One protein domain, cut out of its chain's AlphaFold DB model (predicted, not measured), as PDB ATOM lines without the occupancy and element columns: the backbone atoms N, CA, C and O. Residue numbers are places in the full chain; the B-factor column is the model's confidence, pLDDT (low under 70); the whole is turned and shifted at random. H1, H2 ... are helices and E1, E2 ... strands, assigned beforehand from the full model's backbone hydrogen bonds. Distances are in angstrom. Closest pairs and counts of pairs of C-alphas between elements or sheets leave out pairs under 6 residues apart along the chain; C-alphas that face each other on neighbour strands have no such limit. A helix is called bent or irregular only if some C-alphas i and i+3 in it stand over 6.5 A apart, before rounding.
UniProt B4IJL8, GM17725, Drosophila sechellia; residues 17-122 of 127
ATOM      1  N   ASP A  17      18.228 -78.283 531.026       95.88
ATOM      2  CA  ASP A  17      17.886 -77.222 531.982       95.88
ATOM      3  C   ASP A  17      18.606 -75.893 531.704       95.88
ATOM      4  O   ASP A  17      18.031 -74.825 531.908       95.88
ATOM      5  N   LEU A  18      19.819 -75.943 531.142       96.94
ATOM      6  CA  LEU A  18      20.571 -74.756 530.715       96.94
ATOM      7  C   LEU A  18      19.820 -73.896 529.683       96.94
ATOM      8  O   LEU A  18      20.122 -72.712 529.529       96.94
ATOM      9  N   PHE A  19      18.858 -74.475 528.962       96.62
ATOM     10  CA  PHE A  19      18.129 -73.813 527.881       96.62
ATOM     11  C   PHE A  19      16.713 -73.383 528.274       96.62
ATOM     12  O   PHE A  19      16.044 -72.721 527.480       96.62
ATOM     13  N   GLU A  20      16.258 -73.693 529.490       95.00
ATOM     14  CA  GLU A  20      14.909 -73.365 529.970       95.00
ATOM     15  C   GLU A  20      14.623 -71.859 529.894       95.00
ATOM     16  O   GLU A  20      13.612 -71.434 529.333       95.00
ATOM     17  N   GLU A  21      15.552 -71.020 530.365       96.25
ATOM     18  CA  GLU A  21      15.395 -69.562 530.311       96.25
ATOM     19  C   GLU A  21      15.344 -69.044 528.864       96.25
ATOM     20  O   GLU A  21      14.516 -68.192 528.529       96.25
ATOM     21  N   LEU A  22      16.204 -69.576 527.991       94.69
ATOM     22  CA  LEU A  22      16.263 -69.202 526.577       94.69
ATOM     23  C   LEU A  22      14.943 -69.529 525.869       94.69
ATOM     24  O   LEU A  22      14.392 -68.690 525.151       94.69
ATOM     25  N   LEU A  23      14.431 -70.742 526.076       92.44
ATOM     26  CA  LEU A  23      13.192 -71.215 525.468       92.44
ATOM     27  C   LEU A  23      11.982 -70.473 526.045       92.44
ATOM     28  O   LEU A  23      11.120 -70.035 525.281       92.44
ATOM     29  N   SER A  24      11.964 -70.217 527.354       90.12
ATOM     30  CA  SER A  24      10.943 -69.389 527.998       90.12
ATOM     31  C   SER A  24      10.933 -67.962 527.441       90.12
ATOM     32  O   SER A  24       9.871 -67.431 527.122       90.12
ATOM     33  N   LYS A  25      12.099 -67.333 527.242       90.94
ATOM     34  CA  LYS A  25      12.196 -66.004 526.610       90.94
ATOM     35  C   LYS A  25      11.721 -66.023 525.156       90.94
ATOM     36  O   LYS A  25      11.037 -65.095 524.731       90.94
ATOM     37  N   ARG A  26      12.051 -67.074 524.399       86.44
ATOM     38  CA  ARG A  26      11.668 -67.221 522.986       86.44
ATOM     39  C   ARG A  26      10.164 -67.415 522.797       86.44
ATOM     40  O   ARG A  26       9.575 -66.774 521.931       86.44
ATOM     41  N   TYR A  27       9.553 -68.313 523.567       81.00
ATOM     42  CA  TYR A  27       8.150 -68.711 523.397       81.00
ATOM     43  C   TYR A  27       7.184 -67.992 524.360       81.00
ATOM     44  O   TYR A  27       5.957 -68.082 524.207       81.00
ATOM     45  N   GLY A  28       7.718 -67.232 525.321       82.44
ATOM     46  CA  GLY A  28       6.967 -66.460 526.306       82.44
ATOM     47  C   GLY A  28       6.090 -67.342 527.194       82.44
ATOM     48  O   GLY A  28       6.385 -68.510 527.435       82.44
ATOM     49  N   GLY A  29       4.938 -66.814 527.622       78.69
ATOM     50  CA  GLY A  29       3.989 -67.532 528.485       78.69
ATOM     51  C   GLY A  29       3.408 -68.833 527.907       78.69
ATOM     52  O   GLY A  29       2.699 -69.544 528.622       78.69
ATOM     53  N   ASN A  30       3.703 -69.152 526.643       75.06
ATOM     54  CA  ASN A  30       3.265 -70.372 525.962       75.06
ATOM     55  C   ASN A  30       4.215 -71.542 526.162       75.06
ATOM     56  O   ASN A  30       3.820 -72.669 525.888       75.06
ATOM     57  N   TYR A  31       5.441 -71.282 526.599       85.38
ATOM     58  CA  TYR A  31       6.383 -72.331 526.928       85.38
ATOM     59  C   TYR A  31       5.859 -73.163 528.106       85.38
ATOM     60  O   TYR A  31       5.381 -72.605 529.099       85.38
ATOM     61  N   ALA A  32       5.892 -74.487 527.967       87.12
ATOM     62  CA  ALA A  32       5.500 -75.419 529.021       87.12
ATOM     63  C   ALA A  32       6.678 -76.264 529.529       87.12
ATOM     64  O   ALA A  32       6.701 -76.582 530.714       87.12
ATOM     65  N   GLY A  33       7.657 -76.584 528.677       90.44
ATOM     66  CA  GLY A  33       8.870 -77.304 529.077       90.44
ATOM     67  C   GLY A  33       9.582 -78.000 527.913       90.44
ATOM     68  O   GLY A  33       9.046 -78.074 526.803       90.44
ATOM     69  N   ILE A  34      10.771 -78.550 528.167       94.19
ATOM     70  CA  ILE A  34      11.469 -79.465 527.250       94.19
ATOM     71  C   ILE A  34      10.942 -80.894 527.461       94.19
ATOM     72  O   ILE A  34      10.901 -81.393 528.583       94.19
ATOM     73  N   LYS A  35      10.570 -81.583 526.377       93.44
ATOM     74  CA  LYS A  35      10.214 -83.017 526.380       93.44
ATOM     75  C   LYS A  35      11.383 -83.913 525.991       93.44
ATOM     76  O   LYS A  35      11.510 -85.017 526.509       93.44
ATOM     77  N   SER A  36      12.224 -83.441 525.075       93.38
ATOM     78  CA  SER A  36      13.345 -84.196 524.514       93.38
ATOM     79  C   SER A  36      14.513 -83.254 524.276       93.38
ATOM     80  O   SER A  36      14.333 -82.151 523.754       93.38
ATOM     81  N   PHE A  37      15.711 -83.697 524.647       94.94
ATOM     82  CA  PHE A  37      16.960 -82.985 524.419       94.94
ATOM     83  C   PHE A  37      17.997 -83.969 523.886       94.94
ATOM     84  O   PHE A  37      18.393 -84.902 524.585       94.94
ATOM     85  N   LYS A  38      18.403 -83.781 522.630       93.75
ATOM     86  CA  LYS A  38      19.316 -84.680 521.917       93.75
ATOM     87  C   LYS A  38      20.478 -83.875 521.332       93.75
ATOM     88  O   LYS A  38      20.325 -83.291 520.254       93.75
ATOM     89  N   PRO A  39      21.615 -83.789 522.042       91.88
ATOM     90  CA  PRO A  39      22.848 -83.283 521.465       91.88
ATOM     91  C   PRO A  39      23.446 -84.330 520.517       91.88
ATOM     92  O   PRO A  39      23.546 -85.508 520.853       91.88
ATOM     93  N   GLU A  40      23.847 -83.900 519.328       89.62
ATOM     94  CA  GLU A  40      24.520 -84.740 518.337       89.62
ATOM     95  C   GLU A  40      25.737 -84.017 517.752       89.62
ATOM     96  O   GLU A  40      25.835 -82.787 517.808       89.62
ATOM     97  N   ALA A  41      26.677 -84.781 517.195       86.88
ATOM     98  CA  ALA A  41      27.824 -84.206 516.508       86.88
ATOM     99  C   ALA A  41      27.340 -83.354 515.324       86.88
ATOM    100  O   ALA A  41      26.560 -83.805 514.486       86.88
ATOM    101  N   GLY A  42      27.780 -82.098 515.270       82.88
ATOM    102  CA  GLY A  42      27.433 -81.181 514.186       82.88
ATOM    103  C   GLY A  42      28.183 -81.475 512.885       82.88
ATOM    104  O   GLY A  42      27.726 -81.052 511.824       82.88
ATOM    105  N   LEU A  43      29.304 -82.193 512.985       79.81
ATOM    106  CA  LEU A  43      30.228 -82.560 511.912       79.81
ATOM    107  C   LEU A  43      30.685 -84.011 512.092       79.81
ATOM    108  O   LEU A  43      30.518 -84.584 513.174       79.81
ATOM    109  N   LYS A  44      31.281 -84.597 511.050       77.12
ATOM    110  CA  LYS A  44      31.882 -85.928 511.164       77.12
ATOM    111  C   LYS A  44      33.160 -85.876 512.018       77.12
ATOM    112  O   LYS A  44      33.837 -84.843 512.051       77.12
ATOM    113  N   PRO A  45      33.521 -86.982 512.690       68.88
ATOM    114  CA  PRO A  45      34.820 -87.114 513.346       68.88
ATOM    115  C   PRO A  45      35.961 -86.757 512.383       68.88
ATOM    116  O   PRO A  45      35.926 -87.126 511.210       68.88
ATOM    117  N   GLY A  46      36.939 -85.982 512.856       71.44
ATOM    118  CA  GLY A  46      38.094 -85.559 512.055       71.44
ATOM    119  C   GLY A  46      37.869 -84.365 511.113       71.44
ATOM    120  O   GLY A  46      38.848 -83.836 510.591       71.44
ATOM    121  N   GLU A  47      36.636 -83.870 510.924       70.12
ATOM    122  CA  GLU A  47      36.393 -82.662 510.108       70.12
ATOM    123  C   GLU A  47      36.800 -81.360 510.821       70.12
ATOM    124  O   GLU A  47      36.959 -80.328 510.169       70.12
ATOM    125  N   ASN A  48      36.998 -81.372 512.146       62.34
ATOM    126  CA  ASN A  48      37.459 -80.191 512.874       62.34
ATOM    127  C   ASN A  48      38.276 -80.559 514.128       62.34
ATOM    128  O   ASN A  48      37.721 -80.917 515.164       62.34
ATOM    129  N   TYR A  49      39.605 -80.466 514.032       59.00
ATOM    130  CA  TYR A  49      40.551 -80.885 515.082       59.00
ATOM    131  C   TYR A  49      40.627 -79.933 516.287       59.00
ATOM    132  O   TYR A  49      41.181 -80.302 517.320       59.00
ATOM    133  N   SER A  50      40.077 -78.721 516.168       63.19
ATOM    134  CA  SER A  50      40.244 -77.669 517.182       63.19
ATOM    135  C   SER A  50      38.971 -77.341 517.965       63.19
ATOM    136  O   SER A  50      39.065 -76.722 519.022       63.19
ATOM    137  N   THR A  51      37.788 -77.752 517.484       66.81
ATOM    138  CA  THR A  51      36.507 -77.358 518.095       66.81
ATOM    139  C   THR A  51      35.444 -78.447 517.960       66.81
ATOM    140  O   THR A  51      35.102 -78.859 516.854       66.81
ATOM    141  N   ILE A  52      34.843 -78.842 519.088       74.19
ATOM    142  CA  ILE A  52      33.641 -79.685 519.108       74.19
ATOM    143  C   ILE A  52      32.440 -78.824 518.693       74.19
ATOM    144  O   ILE A  52      32.057 -77.902 519.412       74.19
ATOM    145  N   MET A  53      31.830 -79.125 517.545       82.88
ATOM    146  CA  MET A  53      30.549 -78.539 517.140       82.88
ATOM    147  C   MET A  53      29.412 -79.502 517.462       82.88
ATOM    148  O   MET A  53      29.434 -80.654 517.029       82.88
ATOM    149  N   LEU A  54      28.404 -79.023 518.191       88.25
ATOM    150  CA  LEU A  54      27.219 -79.798 518.554       88.25
ATOM    151  C   LEU A  54      25.973 -79.204 517.905       88.25
ATOM    152  O   LEU A  54      25.776 -77.988 517.911       88.25
ATOM    153  N   ARG A  55      25.102 -80.070 517.391       90.44
ATOM    154  CA  ARG A  55      23.729 -79.715 517.036       90.44
ATOM    155  C   ARG A  55      22.818 -80.137 518.179       90.44
ATOM    156  O   ARG A  55      22.836 -81.289 518.597       90.44
ATOM    157  N   LEU A  56      22.014 -79.204 518.676       93.06
ATOM    158  CA  LEU A  56      21.056 -79.468 519.744       93.06
ATOM    159  C   LEU A  56      19.659 -79.593 519.144       93.06
ATOM    160  O   LEU A  56      19.143 -78.635 518.566       93.06
ATOM    161  N   LYS A  57      19.054 -80.773 519.268       93.25
ATOM    162  CA  LYS A  57      17.657 -81.007 518.898       93.25
ATOM    163  C   LYS A  57      16.799 -80.978 520.158       93.25
ATOM    164  O   LYS A  57      17.033 -81.754 521.084       93.25
ATOM    165  N   PHE A  58      15.817 -80.083 520.171       92.25
ATOM    166  CA  PHE A  58      14.838 -79.960 521.246       92.25
ATOM    167  C   PHE A  58      13.454 -80.341 520.731       92.25
ATOM    168  O   PHE A  58      13.048 -79.886 519.662       92.25
ATOM    169  N   GLU A  59      12.710 -81.099 521.527       89.94
ATOM    170  CA  GLU A  59      11.252 -81.149 521.427       89.94
ATOM    171  C   GLU A  59      10.710 -80.359 522.617       89.94
ATOM    172  O   GLU A  59      11.007 -80.686 523.770       89.94
ATOM    173  N   VAL A  60       9.969 -79.286 522.343       87.88
ATOM    174  CA  VAL A  60       9.430 -78.384 523.367       87.88
ATOM    175  C   VAL A  60       7.915 -78.460 523.392       87.88
ATOM    176  O   VAL A  60       7.259 -78.516 522.352       87.88
ATOM    177  N   GLU A  61       7.351 -78.437 524.589       84.12
ATOM    178  CA  GLU A  61       5.914 -78.368 524.783       84.12
ATOM    179  C   GLU A  61       5.457 -76.911 524.821       84.12
ATOM    180  O   GLU A  61       6.016 -76.070 525.534       84.12
ATOM    181  N   LEU A  62       4.405 -76.624 524.054       83.44
ATOM    182  CA  LEU A  62       3.767 -75.316 523.997       83.44
ATOM    183  C   LEU A  62       2.290 -75.435 524.384       83.44
ATOM    184  O   LEU A  62       1.553 -76.253 523.832       83.44
ATOM    185  N   LYS A  63       1.826 -74.557 525.279       75.06
ATOM    186  CA  LYS A  63       0.459 -74.573 525.834       75.06
ATOM    187  C   LYS A  63      -0.636 -74.491 524.763       75.06
ATOM    188  O   LYS A  63      -1.694 -75.093 524.918       75.06
ATOM    189  N   GLY A  64      -0.389 -73.782 523.658       71.56
ATOM    190  CA  GLY A  64      -1.376 -73.602 522.585       71.56
ATOM    191  C   GLY A  64      -1.695 -74.879 521.798       71.56
ATOM    192  O   GLY A  64      -2.827 -75.040 521.355       71.56
ATOM    193  N   TYR A  65      -0.734 -75.800 521.666       70.94
ATOM    194  CA  TYR A  65      -0.936 -77.071 520.963       70.94
ATOM    195  C   TYR A  65      -1.856 -77.999 521.765       70.94
ATOM    196  O   TYR A  65      -2.877 -78.459 521.261       70.94
ATOM    197  N   HIS A  66      -1.540 -78.200 523.046       72.56
ATOM    198  CA  HIS A  66      -2.309 -79.088 523.917       72.56
ATOM    199  C   HIS A  66      -3.761 -78.612 524.079       72.56
ATOM    200  O   HIS A  66      -4.697 -79.408 524.027       72.56
ATOM    201  N   ILE A  67      -3.977 -77.301 524.227       74.81
ATOM    202  CA  ILE A  67      -5.334 -76.746 524.317       74.81
ATOM    203  C   ILE A  67      -6.098 -76.984 523.008       74.81
ATOM    204  O   ILE A  67      -7.224 -77.473 523.053       74.81
ATOM    205  N   ALA A  68      -5.485 -76.694 521.857       80.31
ATOM    206  CA  ALA A  68      -6.136 -76.812 520.556       80.31
ATOM    207  C   ALA A  68      -6.513 -78.252 520.192       80.31
ATOM    208  O   ALA A  68      -7.587 -78.457 519.642       80.31
ATOM    209  N   PHE A  69      -5.657 -79.230 520.490       79.62
ATOM    210  CA  PHE A  69      -5.845 -80.602 520.017       79.62
ATOM    211  C   PHE A  69      -6.454 -81.551 521.043       79.62
ATOM    212  O   PHE A  69      -7.034 -82.545 520.637       79.62
ATOM    213  N   ILE A  70      -6.358 -81.265 522.344       80.38
ATOM    214  CA  ILE A  70      -6.872 -82.173 523.381       80.38
ATOM    215  C   ILE A  70      -8.120 -81.593 524.043       80.38
ATOM    216  O   ILE A  70      -9.115 -82.291 524.196       80.38
ATOM    217  N   LEU A  71      -8.117 -80.309 524.409       82.19
ATOM    218  CA  LEU A  71      -9.231 -79.722 525.167       82.19
ATOM    219  C   LEU A  71     -10.313 -79.102 524.280       82.19
ATOM    220  O   LEU A  71     -11.497 -79.232 524.577       82.19
ATOM    221  N   CYS A  72      -9.945 -78.429 523.190       86.62
ATOM    222  CA  CYS A  72     -10.923 -77.800 522.303       86.62
ATOM    223  C   CYS A  72     -11.888 -78.785 521.613       86.62
ATOM    224  O   CYS A  72     -13.065 -78.435 521.543       86.62
ATOM    225  N   PRO A  73     -11.479 -79.970 521.116       88.62
ATOM    226  CA  PRO A  73     -12.402 -80.879 520.432       88.62
ATOM    227  C   PRO A  73     -13.607 -81.320 521.284       88.62
ATOM    228  O   PRO A  73     -14.730 -81.142 520.811       88.62
ATOM    229  N   PRO A  74     -13.449 -81.809 522.535       86.06
ATOM    230  CA  PRO A  74     -14.596 -82.181 523.363       86.06
ATOM    231  C   PRO A  74     -15.386 -80.963 523.862       86.06
ATOM    232  O   PRO A  74     -16.607 -81.026 523.952       86.06
ATOM    233  N   VAL A  75     -14.726 -79.834 524.156       88.06
ATOM    234  CA  VAL A  75     -15.395 -78.610 524.647       88.06
ATOM    235  C   VAL A  75     -16.250 -77.945 523.565       88.06
ATOM    236  O   VAL A  75     -17.257 -77.308 523.870       88.06
ATOM    237  N   LEU A  76     -15.840 -78.057 522.300       90.38
ATOM    238  CA  LEU A  76     -16.536 -77.466 521.156       90.38
ATOM    239  C   LEU A  76     -17.464 -78.455 520.441       90.38
ATOM    240  O   LEU A  76     -18.078 -78.068 519.444       90.38
ATOM    241  N   LEU A  77     -17.560 -79.694 520.926       88.38
ATOM    242  CA  LEU A  77     -18.489 -80.687 520.414       88.38
ATOM    243  C   LEU A  77     -19.929 -80.230 520.681       88.38
ATOM    244  O   LEU A  77     -20.257 -79.750 521.768       88.38
ATOM    245  N   ASP A  78     -20.796 -80.370 519.680       84.50
ATOM    246  CA  ASP A  78     -22.219 -80.125 519.883       84.50
ATOM    247  C   ASP A  78     -22.802 -81.192 520.819       84.50
ATOM    248  O   ASP A  78     -22.319 -82.320 520.899       84.50
ATOM    249  N   ARG A  79     -23.841 -80.823 521.573       82.12
ATOM    250  CA  ARG A  79     -24.439 -81.722 522.561       82.12
ATOM    251  C   ARG A  79     -24.851 -83.039 521.896       82.12
ATOM    252  O   ARG A  79     -25.606 -83.026 520.930       82.12
ATOM    253  N   THR A  80     -24.397 -84.148 522.462       80.19
ATOM    254  CA  THR A  80     -24.744 -85.502 522.032       80.19
ATOM    255  C   THR A  80     -24.949 -86.382 523.263       80.19
ATOM    256  O   THR A  80     -24.319 -86.161 524.298       80.19
ATOM    257  N   GLU A  81     -25.850 -87.354 523.160       78.12
ATOM    258  CA  GLU A  81     -26.085 -88.363 524.202       78.12
ATOM    259  C   GLU A  81     -25.009 -89.460 524.193       78.12
ATOM    260  O   GLU A  81     -24.848 -90.183 525.169       78.12
ATOM    261  N   GLU A  82     -24.224 -89.537 523.116       70.88
ATOM    262  CA  GLU A  82     -23.149 -90.515 522.919       70.88
ATOM    263  C   GLU A  82     -21.837 -90.098 523.607       70.88
ATOM    264  O   GLU A  82     -20.894 -90.882 523.701       70.88
ATOM    265  N   ALA A  83     -21.751 -88.860 524.107       69.00
ATOM    266  CA  ALA A  83     -20.548 -88.358 524.757       69.00
ATOM    267  C   ALA A  83     -20.354 -89.003 526.136       69.00
ATOM    268  O   ALA A  83     -21.042 -88.666 527.101       69.00
ATOM    269  N   ASN A  84     -19.344 -89.865 526.258       72.31
ATOM    270  CA  ASN A  84     -18.850 -90.342 527.543       72.31
ATOM    271  C   ASN A  84     -17.322 -90.183 527.654       72.31
ATOM    272  O   ASN A  84     -16.597 -90.151 526.659       72.31
ATOM    273  N   LEU A  85     -16.833 -90.034 528.891       66.25
ATOM    274  CA  LEU A  85     -15.419 -89.758 529.174       66.25
ATOM    275  C   LEU A  85     -14.509 -90.937 528.785       66.25
ATOM    276  O   LEU A  85     -13.347 -90.735 528.449       66.25
ATOM    277  N   THR A  86     -15.033 -92.160 528.828       65.88
ATOM    278  CA  THR A  86     -14.305 -93.391 528.494       65.88
ATOM    279  C   THR A  86     -13.911 -93.413 527.021       65.88
ATOM    280  O   THR A  86     -12.732 -93.574 526.713       65.88
ATOM    281  N   ASP A  87     -14.853 -93.146 526.119       68.81
ATOM    282  CA  ASP A  87     -14.633 -93.153 524.666       68.81
ATOM    283  C   ASP A  87     -13.747 -91.990 524.190       68.81
ATOM    284  O   ASP A  87     -13.109 -92.059 523.140       68.81
ATOM    285  N   PHE A  88     -13.655 -90.920 524.987       65.75
ATOM    286  CA  PHE A  88     -12.766 -89.792 524.711       65.75
ATOM    287  C   PHE A  88     -11.280 -90.142 524.900       65.75
ATOM    288  O   PHE A  88     -10.433 -89.652 524.153       65.75
ATOM    289  N   VAL A  89     -10.955 -90.978 525.892       66.69
ATOM    290  CA  VAL A  89      -9.565 -91.245 526.320       66.69
ATOM    291  C   VAL A  89      -9.069 -92.625 525.870       66.69
ATOM    292  O   VAL A  89      -7.871 -92.890 525.910       66.69
ATOM    293  N   THR A  90      -9.965 -93.505 525.418       64.19
ATOM    294  CA  THR A  90      -9.630 -94.884 525.035       64.19
ATOM    295  C   THR A  90      -9.735 -95.114 523.521       64.19
ATOM    296  O   THR A  90     -10.400 -94.379 522.785       64.19
ATOM    297  N   GLU A  91      -8.998 -96.101 523.013       63.09
ATOM    298  CA  GLU A  91      -9.112 -96.582 521.631       63.09
ATOM    299  C   GLU A  91     -10.175 -97.685 521.594       63.09
ATOM    300  O   GLU A  91      -9.870 -98.867 521.727       63.09
ATOM    301  N   THR A  92     -11.443 -97.279 521.512       63.53
ATOM    302  CA  THR A  92     -12.594 -98.177 521.344       63.53
ATOM    303  C   THR A  92     -13.223 -97.952 519.974       63.53
ATOM    304  O   THR A  92     -13.223 -96.828 519.474       63.53
ATOM    305  N   ASP A  93     -13.833 -98.993 519.400       64.94
ATOM    306  CA  ASP A  93     -14.570 -98.893 518.129       64.94
ATOM    307  C   ASP A  93     -15.703 -97.844 518.207       64.94
ATOM    308  O   ASP A  93     -15.974 -97.126 517.245       64.94
ATOM    309  N   ASN A  94     -16.323 -97.688 519.386       64.88
ATOM    310  CA  ASN A  94     -17.322 -96.645 519.657       64.88
ATOM    311  C   ASN A  94     -16.715 -95.229 519.748       64.88
ATOM    312  O   ASN A  94     -17.403 -94.239 519.497       64.88
ATOM    313  N   GLY A  95     -15.428 -95.116 520.082       69.38
ATOM    314  CA  GLY A  95     -14.727 -93.843 520.229       69.38
ATOM    315  C   GLY A  95     -14.401 -93.165 518.899       69.38
ATOM    316  O   GLY A  95     -14.285 -91.940 518.856       69.38
ATOM    317  N   ASP A  96     -14.305 -93.913 517.801       78.62
ATOM    318  CA  ASP A  96     -13.932 -93.361 516.494       78.62
ATOM    319  C   ASP A  96     -15.007 -92.437 515.913       78.62
ATOM    320  O   ASP A  96     -14.685 -91.368 515.388       78.62
ATOM    321  N   GLY A  97     -16.287 -92.790 516.071       81.75
ATOM    322  CA  GLY A  97     -17.406 -91.933 515.666       81.75
ATOM    323  C   GLY A  97     -17.424 -90.612 516.441       81.75
ATOM    324  O   GLY A  97     -17.530 -89.533 515.850       81.75
ATOM    325  N   LEU A  98     -17.221 -90.690 517.758       82.56
ATOM    326  CA  LEU A  98     -17.162 -89.528 518.639       82.56
ATOM    327  C   LEU A  98     -15.949 -88.635 518.324       82.56
ATOM    328  O   LEU A  98     -16.101 -87.419 518.177       82.56
ATOM    329  N   LYS A  99     -14.756 -89.219 518.143       83.56
ATOM    330  CA  LYS A  99     -13.541 -88.501 517.718       83.56
ATOM    331  C   LYS A  99     -13.764 -87.822 516.371       83.56
ATOM    332  O   LYS A  99     -13.471 -86.634 516.224       83.56
ATOM    333  N   MET A 100     -14.349 -88.522 515.401       86.81
ATOM    334  CA  MET A 100     -14.687 -87.927 514.109       86.81
ATOM    335  C   MET A 100     -15.627 -86.730 514.261       86.81
ATOM    336  O   MET A 100     -15.360 -85.680 513.675       86.81
ATOM    337  N   ALA A 101     -16.676 -86.820 515.077       87.25
ATOM    338  CA  ALA A 101     -17.574 -85.695 515.344       87.25
ATOM    339  C   ALA A 101     -16.849 -84.505 516.014       87.25
ATOM    340  O   ALA A 101     -17.047 -83.346 515.630       87.25
ATOM    341  N   MET A 102     -15.948 -84.773 516.964       88.44
ATOM    342  CA  MET A 102     -15.142 -83.752 517.647       88.44
ATOM    343  C   MET A 102     -14.219 -82.990 516.690       88.44
ATOM    344  O   MET A 102     -14.180 -81.760 516.723       88.44
ATOM    345  N   TYR A 103     -13.502 -83.693 515.810       89.38
ATOM    346  CA  TYR A 103     -12.505 -83.068 514.930       89.38
ATOM    347  C   TYR A 103     -13.079 -82.554 513.600       89.38
ATOM    348  O   TYR A 103     -12.455 -81.719 512.937       89.38
ATOM    349  N   SER A 104     -14.265 -83.009 513.186       90.12
ATOM    350  CA  SER A 104     -14.866 -82.619 511.904       90.12
ATOM    351  C   SER A 104     -15.875 -81.468 511.993       90.12
ATOM    352  O   SER A 104     -16.174 -80.863 510.953       90.12
ATOM    353  N   ASN A 105     -16.373 -81.120 513.186       90.62
ATOM    354  CA  ASN A 105     -17.413 -80.101 513.323       90.62
ATOM    355  C   ASN A 105     -16.923 -78.676 512.982       90.62
ATOM    356  O   ASN A 105     -15.743 -78.327 513.096       90.62
ATOM    357  N   ALA A 106     -17.858 -77.828 512.544       93.00
ATOM    358  CA  ALA A 106     -17.560 -76.481 512.054       93.00
ATOM    359  C   ALA A 106     -17.029 -75.537 513.149       93.00
ATOM    360  O   ALA A 106     -16.195 -74.672 512.867       93.00
ATOM    361  N   ARG A 107     -17.489 -75.705 514.395       92.31
ATOM    362  CA  ARG A 107     -17.079 -74.881 515.539       92.31
ATOM    363  C   ARG A 107     -15.605 -75.118 515.852       92.31
ATOM    364  O   ARG A 107     -14.824 -74.168 515.866       92.31
ATOM    365  N   TYR A 108     -15.215 -76.378 516.002       92.62
ATOM    366  CA  TYR A 108     -13.832 -76.791 516.189       92.62
ATOM    367  C   TYR A 108     -12.943 -76.288 515.050       92.62
ATOM    368  O   TYR A 108     -11.969 -75.581 515.312       92.62
ATOM    369  N   LYS A 109     -13.325 -76.534 513.787       91.88
ATOM    370  CA  LYS A 109     -12.580 -76.063 512.606       91.88
ATOM    371  C   LYS A 109     -12.325 -74.553 512.636       91.88
ATOM    372  O   LYS A 109     -11.191 -74.117 512.461       91.88
ATOM    373  N   LYS A 110     -13.349 -73.745 512.928       92.44
ATOM    374  CA  LYS A 110     -13.219 -72.282 513.020       92.44
ATOM    375  C   LYS A 110     -12.174 -71.857 514.059       92.44
ATOM    376  O   LYS A 110     -11.343 -70.994 513.773       92.44
ATOM    377  N   HIS A 111     -12.221 -72.438 515.256       90.12
ATOM    378  CA  HIS A 111     -11.315 -72.067 516.345       90.12
ATOM    379  C   HIS A 111      -9.897 -72.612 516.134       90.12
ATOM    380  O   HIS A 111      -8.932 -71.857 516.269       90.12
ATOM    381  N   VAL A 112      -9.760 -73.879 515.734       90.00
ATOM    382  CA  VAL A 112      -8.450 -74.504 515.511       90.00
ATOM    383  C   VAL A 112      -7.702 -73.830 514.362       90.00
ATOM    384  O   VAL A 112      -6.504 -73.607 514.482       90.00
ATOM    385  N   SER A 113      -8.379 -73.387 513.292       87.94
ATOM    386  CA  SER A 113      -7.729 -72.638 512.204       87.94
ATOM    387  C   SER A 113      -7.125 -71.312 512.676       87.94
ATOM    388  O   SER A 113      -6.026 -70.952 512.252       87.94
ATOM    389  N   ALA A 114      -7.800 -70.588 513.574       86.81
ATOM    390  CA  ALA A 114      -7.264 -69.354 514.145       86.81
ATOM    391  C   ALA A 114      -6.050 -69.631 515.048       86.81
ATOM    392  O   ALA A 114      -5.036 -68.938 514.944       86.81
ATOM    393  N   ILE A 115      -6.131 -70.673 515.886       85.38
ATOM    394  CA  ILE A 115      -5.040 -71.068 516.785       85.38
ATOM    395  C   ILE A 115      -3.829 -71.561 515.986       85.38
ATOM    396  O   ILE A 115      -2.717 -71.108 516.233       85.38
ATOM    397  N   LEU A 116      -4.026 -72.421 514.985       84.81
ATOM    398  CA  LEU A 116      -2.947 -72.927 514.134       84.81
ATOM    399  C   LEU A 116      -2.261 -71.813 513.354       84.81
ATOM    400  O   LEU A 116      -1.035 -71.767 513.320       84.81
ATOM    401  N   LYS A 117      -3.021 -70.865 512.794       83.06
ATOM    402  CA  LYS A 117      -2.442 -69.686 512.138       83.06
ATOM    403  C   LYS A 117      -1.605 -68.854 513.114       83.06
ATOM    404  O   LYS A 117      -0.511 -68.411 512.770       83.06
ATOM    405  N   TRP A 118      -2.092 -68.663 514.339       79.44
ATOM    406  CA  TRP A 118      -1.357 -67.956 515.388       79.44
ATOM    407  C   TRP A 118      -0.076 -68.692 515.806       79.44
ATOM    408  O   TRP A 118       0.965 -68.054 515.971       79.44
ATOM    409  N   LEU A 119      -0.130 -70.022 515.924       78.06
ATOM    410  CA  LEU A 119       1.023 -70.863 516.245       78.06
ATOM    411  C   LEU A 119       2.064 -70.828 515.117       78.06
ATOM    412  O   LEU A 119       3.250 -70.627 515.382       78.06
ATOM    413  N   ASN A 120       1.625 -70.940 513.863       80.62
ATOM    414  CA  ASN A 120       2.494 -70.899 512.688       80.62
ATOM    415  C   ASN A 120       3.252 -69.569 512.595       80.62
ATOM    416  O   ASN A 120       4.471 -69.545 512.459       80.62
ATOM    417  N   ASN A 121       2.554 -68.449 512.801       78.44
ATOM    418  CA  ASN A 121       3.159 -67.114 512.777       78.44
ATOM    419  C   ASN A 121       4.198 -66.878 513.890       78.44
ATOM    420  O   ASN A 121       4.945 -65.905 513.832       78.44
ATOM    421  N   ARG A 122       4.250 -67.741 514.911       70.81
ATOM    422  CA  ARG A 122       5.224 -67.687 516.014       70.81
ATOM    423  C   ARG A 122       6.268 -68.803 515.941       70.81
ATOM    424  O   ARG A 122       7.030 -68.989 516.886       70.81
TER     425      ARG A 122
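Overview. This is residues 17 to 122 of the 127 residues of the protein "GM17725" of Drosophila sechellia (UniProt B4IJL8). The model is long and narrow: a two-stranded hairpin, E1 and E2, makes an arm at one end, with H1 packed beside it, and a group of helices makes the other end. H2 carries on from E2 away from the arm, H5 folds back beside H2, and H4, with short H3 packed on it, makes a corner with H2, the two meeting only at their ends; at the arm's tip, residues 45 to 51 stick out. The printed part has 106 residues with five named helices and two named strands, in the order H1 E1 E2 H2 H3 H4 H5, the sheet E1 - E2 being antiparallel. The class is mixed, helices and strands; the whole is extended, with a radius of gyration of the C-alphas of 20.2 A and spans of 67 by 30 by 21 A.

Along the chain. H1, residues 17 to 30, begins at C-alpha 17 (17.886, -77.222, 531.982) and is 17.2 A long; it is irregular, C-alphas 26 and 29 being 9.5 A apart. E1, residues 31 to 41, is 26.6 A long and bends by 58 degrees at residue 35. E2, residues 54 to 62, is 24.5 A long. H2, residues 63 to 75, is 16.4 A long and neither bent nor irregular, but only just: C-alphas 70 and 73 are 6.4 A apart. H3 holds residues 85 to 89, 6.7 A. H4, residues 93 to 104, is 17.4 A long and likewise only just not irregular, C-alphas 94 and 97 being 6.2 A apart. H5, residues 106 to 120, is 20.8 A long and ends at C-alpha 120 (2.494, -70.899, 512.688).

Arrangement. The closest C-alphas of H1 and E1 are those of Ser 24 and Tyr 31, 5.5 A. The hairpin E1 and E2 is antiparallel at 161 degrees, with N 38 and O 57 at 2.9 A and N 55 and O 40 at 2.8 A within hydrogen-bond range. H2 and H5 touch, closest at the C-alphas of Ala 68 and Val 112, 6.0 A, with a shallow tilt of 2 degrees, opposite ways. H2 and H4 only just touch, only at their ends, with 3 pairs of C-alphas within 8 A, closest Pro 73 and Met 102, 4.8 A. H3 and H4 touch, H4 with residues 94 to 99 alone; their closest C-alphas, Asp 87 and Gly 95, are 4.5 A apart. H1 and H5 are apart. O i to N i+4 pairs are within hydrogen-bond range in 6 of 10 for H1, 6 of 9 for H2, 0 of 1 for H3, where 2 of 2 O i to N i+3 pairs are, 6 of 8 for H4 and 10 of 11 for H5.

Size, cuts and confidence. The two C-alphas farthest apart, of Tyr 49 and Glu 81, are 67.7 A apart. The printed part has no cut, and the link from E1 to E2, 12 residues, is long. The mean pLDDT of the printed part is 82.1; residue 45, residues 48 to 51, residue 83 and residues 85 to 95 are under 70.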